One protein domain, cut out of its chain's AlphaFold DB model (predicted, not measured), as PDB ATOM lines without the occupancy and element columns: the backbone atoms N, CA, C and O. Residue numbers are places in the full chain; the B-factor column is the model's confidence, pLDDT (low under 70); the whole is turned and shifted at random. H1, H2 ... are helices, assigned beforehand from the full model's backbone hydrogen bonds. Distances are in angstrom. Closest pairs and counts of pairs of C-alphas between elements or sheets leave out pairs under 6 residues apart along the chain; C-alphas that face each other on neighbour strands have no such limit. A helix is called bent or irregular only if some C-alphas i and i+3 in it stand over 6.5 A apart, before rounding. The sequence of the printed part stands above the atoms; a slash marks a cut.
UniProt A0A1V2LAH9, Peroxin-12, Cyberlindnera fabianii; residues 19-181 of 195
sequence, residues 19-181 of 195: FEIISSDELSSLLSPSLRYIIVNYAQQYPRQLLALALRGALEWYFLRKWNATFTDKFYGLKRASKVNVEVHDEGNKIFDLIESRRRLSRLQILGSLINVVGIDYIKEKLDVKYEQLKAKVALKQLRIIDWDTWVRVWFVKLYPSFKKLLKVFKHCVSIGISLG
ATOM      1  N   PHE A  19     238.038  25.946  77.694       68.44
ATOM      2  CA  PHE A  19     238.202  27.147  78.497       68.44
ATOM      3  C   PHE A  19     236.854  27.782  78.867       68.44
ATOM      4  O   PHE A  19     236.646  28.113  80.031       68.44
ATOM      5  N   GLU A  20     235.906  27.889  77.928       64.56
ATOM      6  CA  GLU A  20     234.544  28.377  78.212       64.56
ATOM      7  C   GLU A  20     233.810  27.489  79.225       64.56
ATOM      8  O   GLU A  20     233.145  27.992  80.128       64.56
ATOM      9  N   ILE A  21     233.960  26.166  79.124       68.81
ATOM     10  CA  ILE A  21     233.318  25.229  80.058       68.81
ATOM     11  C   ILE A  21     233.913  25.366  81.468       68.81
ATOM     12  O   ILE A  21     233.169  25.411  82.449       68.81
ATOM     13  N   ILE A  22     235.242  25.445  81.578       66.69
ATOM     14  CA  ILE A  22     235.940  25.542  82.869       66.69
ATOM     15  C   ILE A  22     235.677  26.901  83.524       66.69
ATOM     16  O   ILE A  22     235.290  26.953  84.691       66.69
ATOM     17  N   SER A  23     235.802  27.993  82.765       68.06
ATOM     18  CA  SER A  23     235.499  29.342  83.260       68.06
ATOM     19  C   SER A  23     234.037  29.475  83.696       68.06
ATOM     20  O   SER A  23     233.762  30.098  84.722       68.06
ATOM     21  N   SER A  24     233.106  28.810  82.999       62.09
ATOM     22  CA  SER A  24     231.702  28.747  83.403       62.09
ATOM     23  C   SER A  24     231.488  28.033  84.745       62.09
ATOM     24  O   SER A  24     230.644  28.479  85.527       62.09
ATOM     25  N   ASP A  25     232.186  26.928  85.033       69.06
ATOM     26  CA  ASP A  25     232.037  26.198  86.309       69.06
ATOM     27  C   ASP A  25     232.699  26.964  87.466       69.06
ATOM     28  O   ASP A  25     232.121  27.094  88.548       69.06
ATOM     29  N   GLU A  26     233.871  27.553  87.226       67.31
ATOM     30  CA  GLU A  26     234.628  28.288  88.239       67.31
ATOM     31  C   GLU A  26     233.928  29.587  88.642       67.31
ATOM     32  O   GLU A  26     233.733  29.857  89.827       67.31
ATOM     33  N   LEU A  27     233.423  30.355  87.683       65.00
ATOM     34  CA  LEU A  27     232.762  31.619  87.986       65.00
ATOM     35  C   LEU A  27     231.295  31.393  88.425       65.00
ATOM     36  O   LEU A  27     230.775  32.165  89.228       65.00
ATOM     37  N   SER A  28     230.662  30.258  88.080       61.19
ATOM     38  CA  SER A  28     229.448  29.758  88.764       61.19
ATOM     39  C   SER A  28     229.715  29.466  90.245       61.19
ATOM     40  O   SER A  28     228.906  29.806  91.115       61.19
ATOM     41  N   SER A  29     230.886  28.902  90.557       64.62
ATOM     42  CA  SER A  29     231.301  28.647  91.937       64.62
ATOM     43  C   SER A  29     231.575  29.930  92.733       64.62
ATOM     44  O   SER A  29     231.420  29.905  93.951       64.62
ATOM     45  N   LEU A  30     231.890  31.047  92.058       66.19
ATOM     46  CA  LEU A  30     232.096  32.378  92.654       66.19
ATOM     47  C   LEU A  30     230.811  33.222  92.722       66.19
ATOM     48  O   LEU A  30     230.569  33.907  93.716       66.19
ATOM     49  N   LEU A  31     229.941  33.141  91.710       62.28
ATOM     50  CA  LEU A  31     228.624  33.783  91.715       62.28
ATOM     51  C   LEU A  31     227.684  33.133  92.723       62.28
ATOM     52  O   LEU A  31     226.870  33.830  93.320       62.28
ATOM     53  N   SER A  32     227.787  31.820  92.941       64.50
ATOM     54  CA  SER A  32     226.946  31.118  93.911       64.50
ATOM     55  C   SER A  32     227.076  31.711  95.328       64.50
ATOM     56  O   SER A  32     226.036  32.003  95.910       64.50
ATOM     57  N   PRO A  33     228.277  31.998  95.874       59.81
ATOM     58  CA  PRO A  33     228.469  32.773  97.101       59.81
ATOM     59  C   PRO A  33     227.863  34.178  97.071       59.81
ATOM     60  O   PRO A  33     227.168  34.541  98.014       59.81
ATOM     61  N   SER A  34     228.088  34.958  96.012       64.31
ATOM     62  CA  SER A  34     227.650  36.362  95.930       64.31
ATOM     63  C   SER A  34     226.134  36.493  95.776       64.31
ATOM     64  O   SER A  34     225.489  37.258  96.491       64.31
ATOM     65  N   LEU A  35     225.531  35.682  94.904       64.81
ATOM     66  CA  LEU A  35     224.080  35.569  94.767       64.81
ATOM     67  C   LEU A  35     223.466  34.986  96.031       64.81
ATOM     68  O   LEU A  35     222.452  35.496  96.493       64.81
ATOM     69  N   ARG A  36     224.086  33.965  96.637       62.34
ATOM     70  CA  ARG A  36     223.658  33.455  97.943       62.34
ATOM     71  C   ARG A  36     223.723  34.549  98.990       62.34
ATOM     72  O   ARG A  36     222.791  34.624  99.762       62.34
ATOM     73  N   TYR A  37     224.743  35.398  99.020       66.31
ATOM     74  CA  TYR A  37     224.823  36.500  99.973       66.31
ATOM     75  C   TYR A  37     223.683  37.499  99.765       66.31
ATOM     76  O   TYR A  37     222.989  37.818 100.722       66.31
ATOM     77  N   ILE A  38     223.408  37.912  98.524       72.31
ATOM     78  CA  ILE A  38     222.280  38.804  98.207       72.31
ATOM     79  C   ILE A  38     220.948  38.152  98.602       72.31
ATOM     80  O   ILE A  38     220.126  38.777  99.266       72.31
ATOM     81  N   ILE A  39     220.755  36.880  98.248       61.75
ATOM     82  CA  ILE A  39     219.545  36.109  98.552       61.75
ATOM     83  C   ILE A  39     219.412  35.854 100.054       61.75
ATOM     84  O   ILE A  39     218.306  35.931 100.560       61.75
ATOM     85  N   VAL A  40     220.495  35.558 100.774       59.62
ATOM     86  CA  VAL A  40     220.510  35.322 102.225       59.62
ATOM     87  C   VAL A  40     220.271  36.621 102.968       59.62
ATOM     88  O   VAL A  40     219.495  36.614 103.909       59.62
ATOM     89  N   ASN A  41     220.856  37.735 102.531       67.00
ATOM     90  CA  ASN A  41     220.590  39.051 103.100       67.00
ATOM     91  C   ASN A  41     219.109  39.431 102.904       67.00
ATOM     92  O   ASN A  41     218.425  39.808 103.853       67.00
ATOM     93  N   TYR A  42     218.556  39.193 101.710       59.41
ATOM     94  CA  TYR A  42     217.118  39.357 101.462       59.41
ATOM     95  C   TYR A  42     216.247  38.335 102.219       59.41
ATOM     96  O   TYR A  42     215.150  38.663 102.665       59.41
ATOM     97  N   ALA A  43     216.713  37.100 102.400       56.56
ATOM     98  CA  ALA A  43     216.006  36.049 103.132       56.56
ATOM     99  C   ALA A  43     216.094  36.223 104.656       56.56
ATOM    100  O   ALA A  43     215.221  35.745 105.368       56.56
ATOM    101  N   GLN A  44     217.102  36.925 105.176       58.69
ATOM    102  CA  GLN A  44     217.145  37.377 106.569       58.69
ATOM    103  C   GLN A  44     216.057  38.419 106.824       58.69
ATOM    104  O   GLN A  44     215.434  38.408 107.882       58.69
ATOM    105  N   GLN A  45     215.768  39.250 105.821       56.81
ATOM    106  CA  GLN A  45     214.660  40.201 105.859       56.81
ATOM    107  C   GLN A  45     213.285  39.514 105.705       56.81
ATOM    108  O   GLN A  45     212.290  40.021 106.217       56.81
ATOM    109  N   TYR A  46     213.230  38.324 105.083       50.25
ATOM    110  CA  TYR A  46     212.022  37.497 104.935       50.25
ATOM    111  C   TYR A  46     212.316  36.000 105.181       50.25
ATOM    112  O   TYR A  46     212.588  35.267 104.226       50.25
ATOM    113  N   PRO A  47     212.201  35.493 106.429       52.38
ATOM    114  CA  PRO A  47     212.740  34.194 106.882       52.38
ATOM    115  C   PRO A  47     212.119  32.933 106.248       52.38
ATOM    116  O   PRO A  47     212.390  31.805 106.669       52.38
ATOM    117  N   ARG A  48     211.283  33.067 105.215       62.00
ATOM    118  CA  ARG A  48     210.726  31.923 104.489       62.00
ATOM    119  C   ARG A  48     211.721  31.466 103.425       62.00
ATOM    120  O   ARG A  48     211.734  31.982 102.316       62.00
ATOM    121  N   GLN A  49     212.470  30.405 103.733       64.56
ATOM    122  CA  GLN A  49     213.344  29.665 102.799       64.56
ATOM    123  C   GLN A  49     212.660  29.316 101.458       64.56
ATOM    124  O   GLN A  49     213.315  29.191 100.427       64.56
ATOM    125  N   LEU A  50     211.329  29.199 101.456       67.12
ATOM    126  CA  LEU A  50     210.521  28.970 100.258       67.12
ATOM    127  C   LEU A  50     210.526  30.165  99.288       67.12
ATOM    128  O   LEU A  50     210.492  29.949  98.082       67.12
ATOM    129  N   LEU A  51     210.602  31.404  99.788       72.12
ATOM    130  CA  LEU A  51     210.623  32.613  98.953       72.12
ATOM    131  C   LEU A  51     211.930  32.723  98.169       72.12
ATOM    132  O   LEU A  51     211.899  32.977  96.970       72.12
ATOM    133  N   ALA A  52     213.068  32.470  98.819       71.88
ATOM    134  CA  ALA A  52     214.376  32.471  98.169       71.88
ATOM    135  C   ALA A  52     214.443  31.445  97.025       71.88
ATOM    136  O   ALA A  52     214.919  31.747  95.930       71.88
ATOM    137  N   LEU A  53     213.907  30.244  97.262       73.69
ATOM    138  CA  LEU A  53     213.854  29.197  96.249       73.69
ATOM    139  C   LEU A  53     212.889  29.547  95.112       73.69
ATOM    140  O   LEU A  53     213.231  29.357  93.947       73.69
ATOM    141  N   ALA A  54     211.709  30.081  95.439       80.31
ATOM    142  CA  ALA A  54     210.727  30.508  94.449       80.31
ATOM    143  C   ALA A  54     211.273  31.636  93.566       80.31
ATOM    144  O   ALA A  54     211.097  31.594  92.353       80.31
ATOM    145  N   LEU A  55     211.996  32.598  94.148       81.62
ATOM    146  CA  LEU A  55     212.625  33.690  93.414       81.62
ATOM    147  C   LEU A  55     213.741  33.180  92.494       81.62
ATOM    148  O   LEU A  55     213.755  33.514  91.311       81.62
ATOM    149  N   ARG A  56     214.637  32.321  93.005       81.19
ATOM    150  CA  ARG A  56     215.693  31.690  92.193       81.19
ATOM    151  C   ARG A  56     215.094  30.845  91.066       81.19
ATOM    152  O   ARG A  56     215.542  30.937  89.930       81.19
ATOM    153  N   GLY A  57     214.052  30.069  91.359       84.69
ATOM    154  CA  GLY A  57     213.323  29.276  90.372       84.69
ATOM    155  C   GLY A  57     212.624  30.131  89.315       84.69
ATOM    156  O   GLY A  57     212.705  29.815  88.133       84.69
ATOM    157  N   ALA A  58     211.984  31.233  89.709       85.81
ATOM    158  CA  ALA A  58     211.332  32.159  88.787       85.81
ATOM    159  C   ALA A  58     212.343  32.857  87.869       85.81
ATOM    160  O   ALA A  58     212.091  32.981  86.669       85.81
ATOM    161  N   LEU A  59     213.500  33.253  88.413       86.75
ATOM    162  CA  LEU A  59     214.607  33.811  87.643       86.75
ATOM    163  C   LEU A  59     215.097  32.798  86.602       86.75
ATOM    164  O   LEU A  59     215.069  33.084  85.409       86.75
ATOM    165  N   GLU A  60     215.466  31.591  87.026       85.69
ATOM    166  CA  GLU A  60     215.945  30.546  86.112       85.69
ATOM    167  C   GLU A  60     214.890  30.167  85.064       85.69
ATOM    168  O   GLU A  60     215.206  30.000  83.887       85.69
ATOM    169  N   TRP A  61     213.615  30.093  85.452       87.06
ATOM    170  CA  TRP A  61     212.515  29.827  84.526       87.06
ATOM    171  C   TRP A  61     212.352  30.934  83.481       87.06
ATOM    172  O   TRP A  61     212.180  30.641  82.293       87.06
ATOM    173  N   TYR A  62     212.440  32.201  83.897       86.69
ATOM    174  CA  TYR A  62     212.420  33.341  82.985       86.69
ATOM    175  C   TYR A  62     213.576  33.260  81.984       86.69
ATOM    176  O   TYR A  62     213.359  33.418  80.777       86.69
ATOM    177  N   PHE A  63     214.781  32.935  82.466       83.25
ATOM    178  CA  PHE A  63     215.959  32.820  81.615       83.25
ATOM    179  C   PHE A  63     215.844  31.665  80.608       83.25
ATOM    180  O   PHE A  63     216.026  31.869  79.404       83.25
ATOM    181  N   LEU A  64     215.412  30.487  81.065       82.06
ATOM    182  CA  LEU A  64     215.207  29.316  80.211       82.06
ATOM    183  C   LEU A  64     214.137  29.561  79.142       82.06
ATOM    184  O   LEU A  64     214.324  29.183  77.986       82.06
ATOM    185  N   ARG A  65     213.025  30.224  79.487       83.56
ATOM    186  CA  ARG A  65     211.922  30.475  78.543       83.56
ATOM    187  C   ARG A  65     212.288  31.486  77.456       83.56
ATOM    188  O   ARG A  65     211.815  31.349  76.319       83.56
ATOM    189  N   LYS A  66     213.078  32.507  77.809       81.00
ATOM    190  CA  LYS A  66     213.423  33.625  76.921       81.00
ATOM    191  C   LYS A  66     214.698  33.383  76.110       81.00
ATOM    192  O   LYS A  66     214.728  33.777  74.951       81.00
ATOM    193  N   TRP A  67     215.706  32.709  76.670       77.31
ATOM    194  CA  TRP A  67     217.011  32.525  76.018       77.31
ATOM    195  C   TRP A  67     217.438  31.064  75.812       77.31
ATOM    196  O   TRP A  67     218.527  30.843  75.289       77.31
ATOM    197  N   ASN A  68     216.616  30.072  76.186       77.31
ATOM    198  CA  ASN A  68     216.992  28.646  76.188       77.31
ATOM    199  C   ASN A  68     218.306  28.372  76.941       77.31
ATOM    200  O   ASN A  68     219.082  27.488  76.590       77.31
ATOM    201  N   ALA A  69     218.575  29.157  77.975       75.69
ATOM    202  CA  ALA A  69     219.806  29.111  78.741       75.69
ATOM    203  C   ALA A  69     219.451  29.361  80.205       75.69
ATOM    204  O   ALA A  69     218.533  30.133  80.488       75.69
ATOM    205  N   THR A  70     220.143  28.701  81.132       78.44
ATOM    206  CA  THR A  70     220.070  29.102  82.546       78.44
ATOM    207  C   THR A  70     220.699  30.483  82.711       78.44
ATOM    208  O   THR A  70     221.386  30.964  81.805       78.44
ATOM    209  N   PHE A  71     220.472  31.142  83.847       79.06
ATOM    210  CA  PHE A  71     221.109  32.431  84.130       79.06
ATOM    211  C   PHE A  71     222.633  32.342  83.954       79.06
ATOM    212  O   PHE A  71     223.229  33.149  83.241       79.06
ATOM    213  N   THR A  72     223.232  31.302  84.539       70.38
ATOM    214  CA  THR A  72     224.661  30.999  84.442       70.38
ATOM    215  C   THR A  72     225.082  30.762  82.993       70.38
ATOM    216  O   THR A  72     226.009  31.411  82.526       70.38
ATOM    217  N   ASP A  73     224.366  29.913  82.247       69.25
ATOM    218  CA  ASP A  73     224.688  29.643  80.837       69.25
ATOM    219  C   ASP A  73     224.664  30.938  80.008       69.25
ATOM    220  O   ASP A  73     225.606  31.234  79.277       69.25
ATOM    221  N   LYS A  74     223.619  31.759  80.168       70.88
ATOM    222  CA  LYS A  74     223.466  33.013  79.423       70.88
ATOM    223  C   LYS A  74     224.566  34.016  79.762       70.88
ATOM    224  O   LYS A  74     225.004  34.738  78.868       70.88
ATOM    225  N   PHE A  75     225.007  34.059  81.017       63.94
ATOM    226  CA  PHE A  75     226.107  34.917  81.447       63.94
ATOM    227  C   PHE A  75     227.418  34.580  80.717       63.94
ATOM    228  O   PHE A  75     228.119  35.496  80.297       63.94
ATOM    229  N   TYR A  76     227.700  33.296  80.465       59.06
ATOM    230  CA  TYR A  76     228.879  32.859  79.696       59.06
ATOM    231  C   TYR A  76     228.643  32.734  78.188       59.06
ATOM    232  O   TYR A  76     229.500  32.229  77.471       59.06
ATOM    233  N   GLY A  77     227.489  33.174  77.679       63.34
ATOM    234  CA  GLY A  77     227.161  33.061  76.256       63.34
ATOM    235  C   GLY A  77     226.793  31.644  75.798       63.34
ATOM    236  O   GLY A  77     226.621  31.415  74.603       63.34
ATOM    237  N   LEU A  78     226.609  30.705  76.726       65.56
ATOM    238  CA  LEU A  78     226.167  29.349  76.434       65.56
ATOM    239  C   LEU A  78     224.647  29.311  76.219       65.56
ATOM    240  O   LEU A  78     223.864  30.008  76.872       65.56
ATOM    241  N   LYS A  79     224.215  28.442  75.306       68.81
ATOM    242  CA  LYS A  79     222.805  28.125  75.066       68.81
ATOM    243  C   LYS A  79     222.601  26.620  75.116       68.81
ATOM    244  O   LYS A  79     223.430  25.852  74.633       68.81
ATOM    245  N   ARG A  80     221.463  26.186  75.656       71.88
ATOM    246  CA  ARG A  80     221.035  24.789  75.584       71.88
ATOM    247  C   ARG A  80     220.211  24.612  74.318       71.88
ATOM    248  O   ARG A  80     219.223  25.312  74.114       71.88
ATOM    249  N   ALA A  81     220.603  23.654  73.492       67.31
ATOM    250  CA  ALA A  81     219.835  23.244  72.328       67.31
ATOM    251  C   ALA A  81     219.227  21.865  72.584       67.31
ATOM    252  O   ALA A  81     219.910  20.956  73.066       67.31
ATOM    253  N   SER A  82     217.946  21.699  72.253       67.56
ATOM    254  CA  SER A  82     217.371  20.361  72.125       67.56
ATOM    255  C   SER A  82     218.111  19.624  71.009       67.56
ATOM    256  O   SER A  82     218.374  20.201  69.950       67.56
ATOM    257  N   LYS A  83     218.465  18.355  71.243       58.50
ATOM    258  CA  LYS A  83     219.063  17.503  70.214       58.50
ATOM    259  C   LYS A  83     218.009  17.197  69.158       58.50
ATOM    260  O   LYS A  83     217.268  16.230  69.272       58.50
ATOM    261  N   VAL A  84     217.957  18.030  68.133       56.41
ATOM    262  CA  VAL A  84     217.360  17.665  66.856       56.41
ATOM    263  C   VAL A  84     218.538  17.367  65.940       56.41
ATOM    264  O   VAL A  84     219.344  18.260  65.678       56.41
ATOM    265  N   ASN A  85     218.679  16.109  65.515       48.03
ATOM    266  CA  ASN A  85     219.629  15.735  64.470       48.03
ATOM    267  C   ASN A  85     219.129  16.355  63.164       48.03
ATOM    268  O   ASN A  85     218.318  15.766  62.457       48.03
ATOM    269  N   VAL A  86     219.550  17.585  62.897       53.41
ATOM    270  CA  VAL A  86     219.412  18.203  61.584       53.41
ATOM    271  C   VAL A  86     220.828  18.335  61.056       53.41
ATOM    272  O   VAL A  86     221.587  19.178  61.534       53.41
ATOM    273  N   GLU A  87     221.196  17.460  60.127       49.69
ATOM    274  CA  GLU A  87     222.360  17.680  59.277       49.69
ATOM    275  C   GLU A  87     222.015  18.842  58.347       49.69
ATOM    276  O   GLU A  87     221.010  18.809  57.638       49.69
ATOM    277  N   VAL A  88     222.794  19.917  58.426       51.72
ATOM    278  CA  VAL A  88     222.571  21.127  57.635       51.72
ATOM    279  C   VAL A  88     223.719  21.224  56.647       51.72
ATOM    280  O   VAL A  88     224.849  21.496  57.045       51.72
ATOM    281  N   HIS A  89     223.419  20.993  55.371       50.69
ATOM    282  CA  HIS A  89     224.198  21.581  54.289       50.69
ATOM    283  C   HIS A  89     223.725  23.032  54.155       50.69
ATOM    284  O   HIS A  89     222.539  23.296  53.958       50.69
ATOM    285  N   ASP A  90     224.651  23.942  54.434       57.12
ATOM    286  CA  ASP A  90     224.508  25.396  54.418       57.12
ATOM    287  C   ASP A  90     223.888  25.883  53.111       57.12
ATOM    288  O   ASP A  90     224.495  25.566  52.106       57.12
ATOM    289  N   GLU A  91     222.754  26.615  53.148       49.94
ATOM    290  CA  GLU A  91     222.378  27.708  52.218       49.94
ATOM    291  C   GLU A  91     221.196  28.556  52.787       49.94
ATOM    292  O   GLU A  91     220.023  28.346  52.472       49.94
ATOM    293  N   GLY A  92     221.481  29.566  53.626       58.03
ATOM    294  CA  GLY A  92     220.617  30.762  53.758       58.03
ATOM    295  C   GLY A  92     219.989  31.101  55.127       58.03
ATOM    296  O   GLY A  92     219.558  30.249  55.905       58.03
ATOM    297  N   ASN A  93     219.847  32.411  55.394       57.94
ATOM    298  CA  ASN A  93     219.371  32.991  56.669       57.94
ATOM    299  C   ASN A  93     217.973  32.508  57.119       57.94
ATOM    300  O   ASN A  93     217.701  32.443  58.313       57.94
ATOM    301  N   LYS A  94     217.082  32.140  56.186       60.41
ATOM    302  CA  LYS A  94     215.732  31.640  56.521       60.41
ATOM    303  C   LYS A  94     215.759  30.241  57.148       60.41
ATOM    304  O   LYS A  94     214.879  29.908  57.937       60.41
ATOM    305  N   ILE A  95     216.765  29.431  56.817       61.56
ATOM    306  CA  ILE A  95     216.939  28.081  57.366       61.56
ATOM    307  C   ILE A  95     217.457  28.173  58.808       61.56
ATOM    308  O   ILE A  95     217.015  27.413  59.666       61.56
ATOM    309  N   PHE A  96     218.301  29.165  59.109       59.94
ATOM    310  CA  PHE A  96     218.796  29.434  60.462       59.94
ATOM    311  C   PHE A  96     217.675  29.724  61.470       59.94
ATOM    312  O   PHE A  96     217.641  29.093  62.525       59.94
ATOM    313  N   ASP A  97     216.721  30.601  61.138       62.97
ATOM    314  CA  ASP A  97     215.586  30.905  62.027       62.97
ATOM    315  C   ASP A  97     214.687  29.676  62.262       62.97
ATOM    316  O   ASP A  97     214.210  29.430  63.376       62.97
ATOM    317  N   LEU A  98     214.502  28.844  61.231       61.66
ATOM    318  CA  LEU A  98     213.768  27.582  61.339       61.66
ATOM    319  C   LEU A  98     214.512  26.567  62.223       61.66
ATOM    320  O   LEU A  98     213.882  25.902  63.050       61.66
ATOM    321  N   ILE A  99     215.839  26.477  62.121       63.81
ATOM    322  CA  ILE A  99     216.664  25.606  62.968       63.81
ATOM    323  C   ILE A  99     216.656  26.083  64.424       63.81
ATOM    324  O   ILE A  99     216.465  25.263  65.324       63.81
ATOM    325  N   GLU A 100     216.810  27.385  64.678       64.75
ATOM    326  CA  GLU A 100     216.768  27.957  66.032       64.75
ATOM    327  C   GLU A 100     215.399  27.686  66.682       64.75
ATOM    328  O   GLU A 100     215.320  27.293  67.851       64.75
ATOM    329  N   SER A 101     214.309  27.788  65.909       63.22
ATOM    330  CA  SER A 101     212.963  27.461  66.390       63.22
ATOM    331  C   SER A 101     212.797  25.977  66.757       63.22
ATOM    332  O   SER A 101     212.150  25.674  67.764       63.22
ATOM    333  N   ARG A 102     213.429  25.052  66.014       64.19
ATOM    334  CA  ARG A 102     213.420  23.606  66.317       64.19
ATOM    335  C   ARG A 102     214.385  23.204  67.433       64.19
ATOM    336  O   ARG A 102     214.127  22.219  68.118       64.19
ATOM    337  N   ARG A 103     215.471  23.953  67.648       64.56
ATOM    338  CA  ARG A 103     216.423  23.741  68.758       64.56
ATOM    339  C   ARG A 103     215.907  24.258  70.102       64.56
ATOM    340  O   ARG A 103     216.534  23.985  71.129       64.56
ATOM    341  N   ARG A 104     214.776  24.975  70.119       72.44
ATOM    342  CA  ARG A 104     214.130  25.469  71.341       72.44
ATOM    343  C   ARG A 104     213.807  24.315  72.294       72.44
ATOM    344  O   ARG A 104     213.325  23.263  71.880       72.44
ATOM    345  N   LEU A 105     214.059  24.525  73.585       68.94
ATOM    346  CA  LEU A 105     213.802  23.512  74.606       68.94
ATOM    347  C   LEU A 105     212.300  23.223  74.712       68.94
ATOM    348  O   LEU A 105     211.477  24.139  74.819       68.94
ATOM    349  N   SER A 106     211.942  21.940  74.751       78.06
ATOM    350  CA  SER A 106     210.582  21.510  75.092       78.06
ATOM    351  C   SER A 106     210.235  21.906  76.533       78.06
ATOM    352  O   SER A 106     211.114  22.006  77.391       78.06
ATOM    353  N   ARG A 107     208.940  22.067  76.848       75.50
ATOM    354  CA  ARG A 107     208.478  22.368  78.218       75.50
ATOM    355  C   ARG A 107     209.017  21.362  79.243       75.50
ATOM    356  O   ARG A 107     209.402  21.768  80.336       75.50
ATOM    357  N   LEU A 108     209.105  20.081  78.874       76.56
ATOM    358  CA  LEU A 108     209.665  19.030  79.731       76.56
ATOM    359  C   LEU A 108     211.177  19.191  79.940       76.56
ATOM    360  O   LEU A 108     211.665  18.998  81.048       76.56
ATOM    361  N   GLN A 109     211.916  19.611  78.912       76.62
ATOM    362  CA  GLN A 109     213.357  19.873  79.011       76.62
ATOM    363  C   GLN A 109     213.652  21.133  79.835       76.62
ATOM    364  O   GLN A 109     214.630  21.162  80.585       76.62
ATOM    365  N   ILE A 110     212.796  22.157  79.737       78.69
ATOM    366  CA  ILE A 110     212.853  23.353  80.589       78.69
ATOM    367  C   ILE A 110     212.615  22.955  82.045       78.69
ATOM    368  O   ILE A 110     213.410  23.317  82.907       78.69
ATOM    369  N   LEU A 111     211.567  22.171  82.317       81.94
ATOM    370  CA  LEU A 111     211.263  21.707  83.670       81.94
ATOM    371  C   LEU A 111     212.386  20.820  84.228       81.94
ATOM    372  O   LEU A 111     212.823  21.035  85.355       81.94
ATOM    373  N   GLY A 112     212.907  19.882  83.435       80.31
ATOM    374  CA  GLY A 112     214.038  19.037  83.826       80.31
ATOM    375  C   GLY A 112     215.304  19.848  84.113       80.31
ATOM    376  O   GLY A 112     215.975  19.610  85.115       80.31
ATOM    377  N   SER A 113     215.595  20.865  83.294       78.56
ATOM    378  CA  SER A 113     216.723  21.777  83.530       78.56
ATOM    379  C   SER A 113     216.533  22.593  84.809       78.56
ATOM    380  O   SER A 113     217.470  22.730  85.592       78.56
ATOM    381  N   LEU A 114     215.316  23.080  85.057       81.50
ATOM    382  CA  LEU A 114     214.975  23.836  86.259       81.50
ATOM    383  C   LEU A 114     215.115  22.981  87.527       81.50
ATOM    384  O   LEU A 114     215.731  23.413  88.500       81.50
ATOM    385  N   ILE A 115     214.598  21.747  87.506       80.12
ATOM    386  CA  ILE A 115     214.732  20.786  88.612       80.12
ATOM    387  C   ILE A 115     216.206  20.445  88.852       80.12
ATOM    388  O   ILE A 115     216.636  20.369  90.000       80.12
ATOM    389  N   ASN A 116     216.997  20.286  87.793       80.00
ATOM    390  CA  ASN A 116     218.418  19.984  87.919       80.00
ATOM    391  C   ASN A 116     219.202  21.127  88.587       80.00
ATOM    392  O   ASN A 116     220.034  20.872  89.448       80.00
ATOM    393  N   VAL A 117     218.931  22.383  88.218       75.38
ATOM    394  CA  VAL A 117     219.652  23.544  88.768       75.38
ATOM    395  C   VAL A 117     219.169  23.902  90.173       75.38
ATOM    396  O   VAL A 117     219.973  24.132  91.069       75.38
ATOM    397  N   VAL A 118     217.854  23.963  90.379       80.25
ATOM    398  CA  VAL A 118     217.266  24.492  91.619       80.25
ATOM    399  C   VAL A 118     216.863  23.367  92.571       80.25
ATOM    400  O   VAL A 118     217.091  23.456  93.777       80.25
ATOM    401  N   GLY A 119     216.283  22.293  92.040       77.56
ATOM    402  CA  GLY A 119     215.777  21.171  92.829       77.56
ATOM    403  C   GLY A 119     216.886  20.356  93.492       77.56
ATOM    404  O   GLY A 119     216.790  20.065  94.683       77.56
ATOM    405  N   ILE A 120     217.959  20.030  92.763       77.88
ATOM    406  CA  ILE A 120     219.101  19.286  93.325       77.88
ATOM    407  C   ILE A 120     219.775  20.089  94.440       77.88
ATOM    408  O   ILE A 120     220.023  19.545  95.518       77.88
ATOM    409  N   ASP A 121     220.025  21.378  94.203       76.88
ATOM    410  CA  ASP A 121     220.606  22.282  95.198       76.88
ATOM    411  C   ASP A 121     219.747  22.336  96.471       76.88
ATOM    412  O   ASP A 121     220.273  22.209  97.577       76.88
ATOM    413  N   TYR A 122     218.424  22.441  96.319       80.62
ATOM    414  CA  TYR A 122     217.487  22.486  97.441       80.62
ATOM    415  C   TYR A 122     217.442  21.186  98.245       80.62
ATOM    416  O   TYR A 122     217.499  21.205  99.477       80.62
ATOM    417  N   ILE A 123     217.338  20.044  97.560       82.56
ATOM    418  CA  ILE A 123     217.316  18.729  98.210       82.56
ATOM    419  C   ILE A 123     218.610  18.548  99.002       82.56
ATOM    420  O   ILE A 123     218.569  18.223 100.188       82.56
ATOM    421  N   LYS A 124     219.754  18.838  98.380       81.31
ATOM    422  CA  LYS A 124     221.067  18.757  99.021       81.31
ATOM    423  C   LYS A 124     221.158  19.643 100.262       81.31
ATOM    424  O   LYS A 124     221.619  19.174 101.298       81.31
ATOM    425  N   GLU A 125     220.676  20.881 100.187       81.12
ATOM    426  CA  GLU A 125     220.641  21.794 101.332       81.12
ATOM    427  C   GLU A 125     219.764  21.252 102.470       81.12
ATOM    428  O   GLU A 125     220.184  21.236 103.628       81.12
ATOM    429  N   LYS A 126     218.569  20.727 102.166       81.81
ATOM    430  CA  LYS A 126     217.697  20.126 103.187       81.81
ATOM    431  C   LYS A 126     218.301  18.882 103.830       81.81
ATOM    432  O   LYS A 126     218.126  18.694 105.037       81.81
ATOM    433  N   LEU A 127     218.998  18.046 103.061       86.06
ATOM    434  CA  LEU A 127     219.722  16.901 103.611       86.06
ATOM    435  C   LEU A 127     220.894  17.352 104.489       86.06
ATOM    436  O   LEU A 127     221.048  16.812 105.582       86.06
ATOM    437  N   ASP A 128     221.658  18.363 104.065       84.69
ATOM    438  CA  ASP A 128     222.770  18.930 104.839       84.69
ATOM    439  C   ASP A 128     222.284  19.505 106.183       84.69
ATOM    440  O   ASP A 128     222.847  19.184 107.229       84.69
ATOM    441  N   VAL A 129     221.185  20.268 106.195       84.69
ATOM    442  CA  VAL A 129     220.603  20.809 107.439       84.69
ATOM    443  C   VAL A 129     220.142  19.691 108.377       84.69
ATOM    444  O   VAL A 129     220.440  19.724 109.572       84.69
ATOM    445  N   LYS A 130     219.433  18.676 107.859       85.19
ATOM    446  CA  LYS A 130     219.008  17.522 108.672       85.19
ATOM    447  C   LYS A 130     220.206  16.748 109.218       85.19
ATOM    448  O   LYS A 130     220.173  16.311 110.365       85.19
ATOM    449  N   TYR A 131     221.247  16.578 108.407       88.31
ATOM    450  CA  TYR A 131     222.474  15.911 108.810       88.31
ATOM    451  C   TYR A 131     223.150  16.633 109.977       88.31
ATOM    452  O   TYR A 131     223.428  15.986 110.981       88.31
ATOM    453  N   GLU A 132     223.345  17.952 109.899       86.81
ATOM    454  CA  GLU A 132     223.970  18.724 110.984       86.81
ATOM    455  C   GLU A 132     223.142  18.673 112.278       86.81
ATOM    456  O   GLU A 132     223.682  18.429 113.359       86.81
ATOM    457  N   GLN A 133     221.812  18.787 112.177       87.06
ATOM    458  CA  GLN A 133     220.921  18.661 113.336       87.06
ATOM    459  C   GLN A 133     221.002  17.278 113.995       87.06
ATOM    460  O   GLN A 133     221.038  17.171 115.222       87.06
ATOM    461  N   LEU A 134     221.009  16.203 113.201       87.88
ATOM    462  CA  LEU A 134     221.090  14.837 113.721       87.88
ATOM    463  C   LEU A 134     222.485  14.521 114.265       87.88
ATOM    464  O   LEU A 134     222.597  13.910 115.324       87.88
ATOM    465  N   LYS A 135     223.540  14.980 113.592       88.31
ATOM    466  CA  LYS A 135     224.928  14.839 114.034       88.31
ATOM    467  C   LYS A 135     225.144  15.489 115.398       88.31
ATOM    468  O   LYS A 135     225.731  14.851 116.265       88.31
ATOM    469  N   ALA A 136     224.620  16.697 115.616       87.19
ATOM    470  CA  ALA A 136     224.676  17.363 116.918       87.19
ATOM    471  C   ALA A 136     223.989  16.531 118.019       87.19
ATOM    472  O   ALA A 136     224.566  16.308 119.080       87.19
ATOM    473  N   LYS A 137     222.797  15.986 117.744       86.38
ATOM    474  CA  LYS A 137     222.054  15.134 118.694       86.38
ATOM    475  C   LYS A 137     222.766  13.816 119.012       86.38
ATOM    476  O   LYS A 137     222.756  13.379 120.162       86.38
ATOM    477  N   VAL A 138     223.393  13.189 118.012       86.62
ATOM    478  CA  VAL A 138     224.205  11.973 118.194       86.62
ATOM    479  C   VAL A 138     225.463  12.281 119.011       86.62
ATOM    480  O   VAL A 138     225.773  11.544 119.943       86.62
ATOM    481  N   ALA A 139     226.163  13.379 118.705       85.94
ATOM    482  CA  ALA A 139     227.384  13.780 119.406       85.94
ATOM    483  C   ALA A 139     227.134  14.072 120.893       85.94
ATOM    484  O   ALA A 139     227.922  13.664 121.742       85.94
ATOM    485  N   LEU A 140     225.998  14.697 121.216       88.62
ATOM    486  CA  LEU A 140     225.580  14.972 122.594       88.62
ATOM    487  C   LEU A 140     225.034  13.734 123.335       88.62
ATOM    488  O   LEU A 140     224.534  13.873 124.447       88.62
ATOM    489  N   LYS A 141     225.082  12.532 122.731       80.62
ATOM    490  CA  LYS A 141     224.494  11.280 123.256       80.62
ATOM    491  C   LYS A 141     223.027  11.424 123.703       80.62
ATOM    492  O   LYS A 141     222.548  10.657 124.532       80.62
ATOM    493  N   GLN A 142     222.290  12.376 123.126       78.44
ATOM    494  CA  GLN A 142     220.895  12.654 123.490       78.44
ATOM    495  C   GLN A 142     219.910  11.617 122.928       78.44
ATOM    496  O   GLN A 142     218.748  11.593 123.318       78.44
ATOM    497  N   LEU A 143     220.351  10.762 122.000       72.75
ATOM    498  CA  LEU A 143     219.520   9.746 121.360       72.75
ATOM    499  C   LEU A 143     219.775   8.375 122.003       72.75
ATOM    500  O   LEU A 143     220.817   7.765 121.764       72.75
ATOM    501  N   ARG A 144     218.814   7.867 122.789       69.62
ATOM    502  CA  ARG A 144     218.779   6.445 123.178       69.62
ATOM    503  C   ARG A 144     218.164   5.642 122.035       69.62
ATOM    504  O   ARG A 144     217.063   5.945 121.588       69.62
ATOM    505  N   ILE A 145     218.883   4.627 121.557       69.12
ATOM    506  CA  ILE A 145     218.421   3.731 120.490       69.12
ATOM    507  C   ILE A 145     217.389   2.782 121.101       69.12
ATOM    508  O   ILE A 145     217.746   1.743 121.646       69.12
ATOM    509  N   ILE A 146     216.127   3.196 121.088       76.94
ATOM    510  CA  ILE A 146     215.002   2.399 121.593       76.94
ATOM    511  C   ILE A 146     214.105   2.003 120.415       76.94
ATOM    512  O   ILE A 146     213.712   0.847 120.306       76.94
ATOM    513  N   ASP A 147     213.903   2.928 119.470       83.94
ATOM    514  CA  ASP A 147     212.989   2.756 118.338       83.94
ATOM    515  C   ASP A 147     213.704   2.664 116.982       83.94
ATOM    516  O   ASP A 147     214.778   3.249 116.775       83.94
ATOM    517  N   TRP A 148     213.047   2.010 116.015       82.19
ATOM    518  CA  TRP A 148     213.500   1.904 114.620       82.19
ATOM    519  C   TRP A 148     213.785   3.274 113.985       82.19
ATOM    520  O   TRP A 148     214.801   3.454 113.313       82.19
ATOM    521  N   ASP A 149     212.962   4.284 114.278       83.94
ATOM    522  CA  ASP A 149     213.176   5.658 113.807       83.94
ATOM    523  C   ASP A 149     214.504   6.256 114.285       83.94
ATOM    524  O   ASP A 149     215.167   7.007 113.562       83.94
ATOM    525  N   THR A 150     214.920   5.924 115.507       81.56
ATOM    526  CA  THR A 150     216.182   6.407 116.073       81.56
ATOM    527  C   THR A 150     217.363   5.688 115.434       81.56
ATOM    528  O   THR A 150     218.373   6.323 115.117       81.56
ATOM    529  N   TRP A 151     217.211   4.392 115.153       86.81
ATOM    530  CA  TRP A 151     218.200   3.611 114.414       86.81
ATOM    531  C   TRP A 151     218.424   4.162 112.998       86.81
ATOM    532  O   TRP A 151     219.569   4.431 112.625       86.81
ATOM    533  N   VAL A 152     217.351   4.454 112.250       87.88
ATOM    534  CA  VAL A 152     217.433   5.058 110.905       87.88
ATOM    535  C   VAL A 152     218.128   6.423 110.942       87.88
ATOM    536  O   VAL A 152     218.959   6.717 110.084       87.88
ATOM    537  N   ARG A 153     217.849   7.260 111.950       86.38
ATOM    538  CA  ARG A 153     218.492   8.581 112.107       86.38
ATOM    539  C   ARG A 153     219.994   8.481 112.364       86.38
ATOM    540  O   ARG A 153     220.763   9.225 111.755       86.38
ATOM    541  N   VAL A 154     220.424   7.572 113.240       84.75
ATOM    542  CA  VAL A 154     221.852   7.329 113.515       84.75
ATOM    543  C   VAL A 154     222.543   6.767 112.274       84.75
ATOM    544  O   VAL A 154     223.629   7.218 111.901       84.75
ATOM    545  N   TRP A 155     221.890   5.826 111.593       89.25
ATOM    546  CA  TRP A 155     222.401   5.244 110.359       89.25
ATOM    547  C   TRP A 155     222.539   6.287 109.243       89.25
ATOM    548  O   TRP A 155     223.578   6.341 108.588       89.25
ATOM    549  N   PHE A 156     221.564   7.191 109.094       89.88
ATOM    550  CA  PHE A 156     221.631   8.315 108.158       89.88
ATOM    551  C   PHE A 156     222.858   9.203 108.410       89.88
ATOM    552  O   PHE A 156     223.585   9.514 107.470       89.88
ATOM    553  N   VAL A 157     223.149   9.559 109.668       89.12
ATOM    554  CA  VAL A 157     224.351  10.343 110.021       89.12
ATOM    555  C   VAL A 157     225.639   9.599 109.651       89.12
ATOM    556  O   VAL A 157     226.627  10.216 109.257       89.12
ATOM    557  N   LYS A 158     225.653   8.269 109.731       87.44
ATOM    558  CA  LYS A 158     226.830   7.477 109.358       87.44
ATOM    559  C   LYS A 158     226.985   7.336 107.838       87.44
ATOM    560  O   LYS A 158     228.102   7.426 107.335       87.44
ATOM    561  N   LEU A 159     225.886   7.142 107.106       89.62
ATOM    562  CA  LEU A 159     225.899   6.899 105.661       89.62
ATOM    563  C   LEU A 159     226.060   8.180 104.830       89.62
ATOM    564  O   LEU A 159     226.803   8.192 103.846       89.62
ATOM    565  N   TYR A 160     225.376   9.259 105.219       88.50
ATOM    566  CA  TYR A 160     225.340  10.518 104.475       88.50
ATOM    567  C   TYR A 160     226.722  11.076 104.076       88.50
ATOM    568  O   TYR A 160     226.900  11.409 102.900       88.50
ATOM    569  N   PRO A 161     227.740  11.148 104.962       88.75
ATOM    570  CA  PRO A 161     229.055  11.657 104.577       88.75
ATOM    571  C   PRO A 161     229.757  10.769 103.542       88.75
ATOM    572  O   PRO A 161     230.428  11.293 102.653       88.75
ATOM    573  N   SER A 162     229.589   9.446 103.611       86.50
ATOM    574  CA  SER A 162     230.138   8.517 102.615       86.50
ATOM    575  C   SER A 162     229.467   8.705 101.256       86.50
ATOM    576  O   SER A 162     230.152   8.827 100.243       86.50
ATOM    577  N   PHE A 163     228.139   8.838 101.241       88.31
ATOM    578  CA  PHE A 163     227.377   9.125 100.024       88.31
ATOM    579  C   PHE A 163     227.779  10.471  99.396       88.31
ATOM    580  O   PHE A 163     228.025  10.559  98.193       88.31
ATOM    581  N   LYS A 164     227.951  11.518 100.215       85.19
ATOM    582  CA  LYS A 164     228.395  12.847  99.764       85.19
ATOM    583  C   LYS A 164     229.801  12.818  99.156       85.19
ATOM    584  O   LYS A 164     230.039  13.474  98.142       85.19
ATOM    585  N   LYS A 165     230.729  12.056  99.749       87.06
ATOM    586  CA  LYS A 165     232.080  11.846  99.196       87.06
ATOM    587  C   LYS A 165     232.023  11.118  97.855       87.06
ATOM    588  O   LYS A 165     232.646  11.580  96.904       87.06
ATOM    589  N   LEU A 166     231.234  10.047  97.767       88.19
ATOM    590  CA  LEU A 166     231.061   9.261  96.546       88.19
ATOM    591  C   LEU A 166     230.530  10.121  95.392       88.19
ATOM    592  O   LEU A 166     231.117  10.120  94.314       88.19
ATOM    593  N   LEU A 167     229.497  10.936  95.633       84.19
ATOM    594  CA  LEU A 167     228.982  11.876  94.629       84.19
ATOM    595  C   LEU A 167     230.033  12.897  94.171       84.19
ATOM    596  O   LEU A 167     230.071  13.266  92.998       84.19
ATOM    597  N   LYS A 168     230.899  13.358  95.080       82.19
ATOM    598  CA  LYS A 168     231.967  14.309  94.745       82.19
ATOM    599  C   LYS A 168     233.013  13.671  93.832       82.19
ATOM    600  O   LYS A 168     233.376  14.282  92.830       82.19
ATOM    601  N   VAL A 169     233.445  12.450  94.155       85.75
ATOM    602  CA  VAL A 169     234.375  11.663  93.331       85.75
ATOM    603  C   VAL A 169     233.759  11.382  91.967       85.75
ATOM    604  O   VAL A 169     234.389  11.655  90.954       85.75
ATOM    605  N   PHE A 170     232.495  10.955  91.931       82.75
ATOM    606  CA  PHE A 170     231.771  10.728  90.686       82.75
ATOM    607  C   PHE A 170     231.740  11.983  89.799       82.75
ATOM    608  O   PHE A 170     232.065  11.897  88.618       82.75
ATOM    609  N   LYS A 171     231.447  13.167  90.365       79.00
ATOM    610  CA  LYS A 171     231.495  14.437  89.614       79.00
ATOM    611  C   LYS A 171     232.882  14.681  88.996       79.00
ATOM    612  O   LYS A 171     232.961  15.091  87.840       79.00
ATOM    613  N   HIS A 172     233.960  14.408  89.732       75.31
ATOM    614  CA  HIS A 172     235.328  14.584  89.227       75.31
ATOM    615  C   HIS A 172     235.672  13.553  88.146       75.31
ATOM    616  O   HIS A 172     236.212  13.930  87.112       75.31
ATOM    617  N   CYS A 173     235.297  12.282  88.321       76.25
ATOM    618  CA  CYS A 173     235.481  11.243  87.304       76.25
ATOM    619  C   CYS A 173     234.758  11.582  85.997       76.25
ATOM    620  O   CYS A 173     235.333  11.420  84.926       76.25
ATOM    621  N   VAL A 174     233.525  12.095  86.073       72.69
ATOM    622  CA  VAL A 174     232.783  12.553  84.889       72.69
ATOM    623  C   VAL A 174     233.512  13.714  84.210       72.69
ATOM    624  O   VAL A 174     233.670  13.696  82.994       72.69
ATOM    625  N   SER A 175     234.005  14.689  84.979       65.69
ATOM    626  CA  SER A 175     234.782  15.810  84.433       65.69
ATOM    627  C   SER A 175     236.055  15.341  83.724       65.69
ATOM    628  O   SER A 175     236.348  15.803  82.629       65.69
ATOM    629  N   ILE A 176     236.790  14.400  84.320       70.06
ATOM    630  CA  ILE A 176     238.017  13.828  83.746       70.06
ATOM    631  C   ILE A 176     237.700  13.016  82.483       70.06
ATOM    632  O   ILE A 176     238.400  13.137  81.481       70.06
ATOM    633  N   GLY A 177     236.624  12.224  82.498       67.69
ATOM    634  CA  GLY A 177     236.186  11.444  81.341       67.69
ATOM    635  C   GLY A 177     235.778  12.311  80.147       67.69
ATOM    636  O   GLY A 177     236.075  11.960  79.010       67.69
ATOM    637  N   ILE A 178     235.159  13.470  80.396       60.00
ATOM    638  CA  ILE A 178     234.846  14.459  79.350       60.00
ATOM    639  C   ILE A 178     236.124  15.082  78.775       60.00
ATOM    640  O   ILE A 178     236.174  15.353  77.581       60.00
ATOM    641  N   SER A 179     237.158  15.290  79.593       54.50
ATOM    642  CA  SER A 179     238.443  15.824  79.126       54.50
ATOM    643  C   SER A 179     239.273  14.815  78.325       54.50
ATOM    644  O   SER A 179     240.046  15.223  77.464       54.50
ATOM    645  N   LEU A 180     239.136  13.512  78.604       62.34
ATOM    646  CA  LEU A 180     239.871  12.437  77.920       62.34
ATOM    647  C   LEU A 180     239.163  11.916  76.661       62.34
ATOM    648  O   LEU A 180     239.815  11.374  75.774       62.34
ATOM    649  N   GLY A 181     237.838  12.049  76.576       45.56
ATOM    650  CA  GLY A 181     237.080  11.677  75.388       45.56
ATOM    651  C   GLY A 181     236.970  12.839  74.405       45.56
ATOM    652  O   GLY A 181     236.525  13.921  74.773       45.56
TER     653      GLY A 181
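Overview. This is residues 19 to 181 of the 195 residues of the protein "Peroxin-12" of Cyberlindnera fabianii (UniProt A0A1V2LAH9). Long H5 is the spine of an open, elongated model: hairpin H1-H2, with short H3, packs on it through H2, while H6a crosses its far end and H6b folds back, apart from H5. H4 makes the opposite end. The printed part has 163 residues, with six named helices, H1 to H6, and no named strand: all helix, loose, radius of gyration of the C-alphas 21.1 A, spans 74 by 43 by 29 A.

Arrangement. H1, residues 19 to 45, touches H2, residues 49 to 67, with residues 39 to 43 alone, opposite ways at a steep tilt of 41 degrees; the closest C-alphas, of Ala 43 and Ala 52, are 6.3 A apart. H3, residues 71 to 75, touches H2; the closest C-alphas, of Phe 63 and Phe 71, are 5.7 A apart. H4, residues 93 to 103, touches no helix. H5, residues 107 to 139, touches H2 with residues 110 to 122 alone, at a shallow tilt of 24 degrees, opposite ways; the closest C-alphas, of Gly 57 and Val 118, are 6.3 A apart. H6, residues 148 to 180, was assigned as one helix by its hydrogen bonds but is bent, C-alphas 158 and 161 being 6.7 A apart. Arm H6a, residues 148 to 158, touches H5, about perpendicular at 79 degrees; the closest C-alphas, of Tyr 131 and Val 157, are 6.0 A apart. Arm H6b, residues 161 to 180, touches no helix. Each O i to N i+4 pair is within hydrogen-bond range in H2, H3, H6a and H6b, against 21 of 23 in H1, 6 of 7 in H4 and 27 of 29 in H5.

Along the chain. H1 begins at C-alpha 19 (238.202, 27.147, 78.497) and is 38.4 A long; H5 is 46.1 A long; H6b, 28.8 A, ends at C-alpha 180 (239.871, 12.437, 77.920).

Size, cuts and confidence. The C-alphas farthest apart, of Glu 91 and Ile 146, are 74.2 A apart. The printed part has no cut; the link H3 to H4, 17 residues, is long. The pLDDT is under 70 in 69 residues, among them 19 to 37 and 81 to 103.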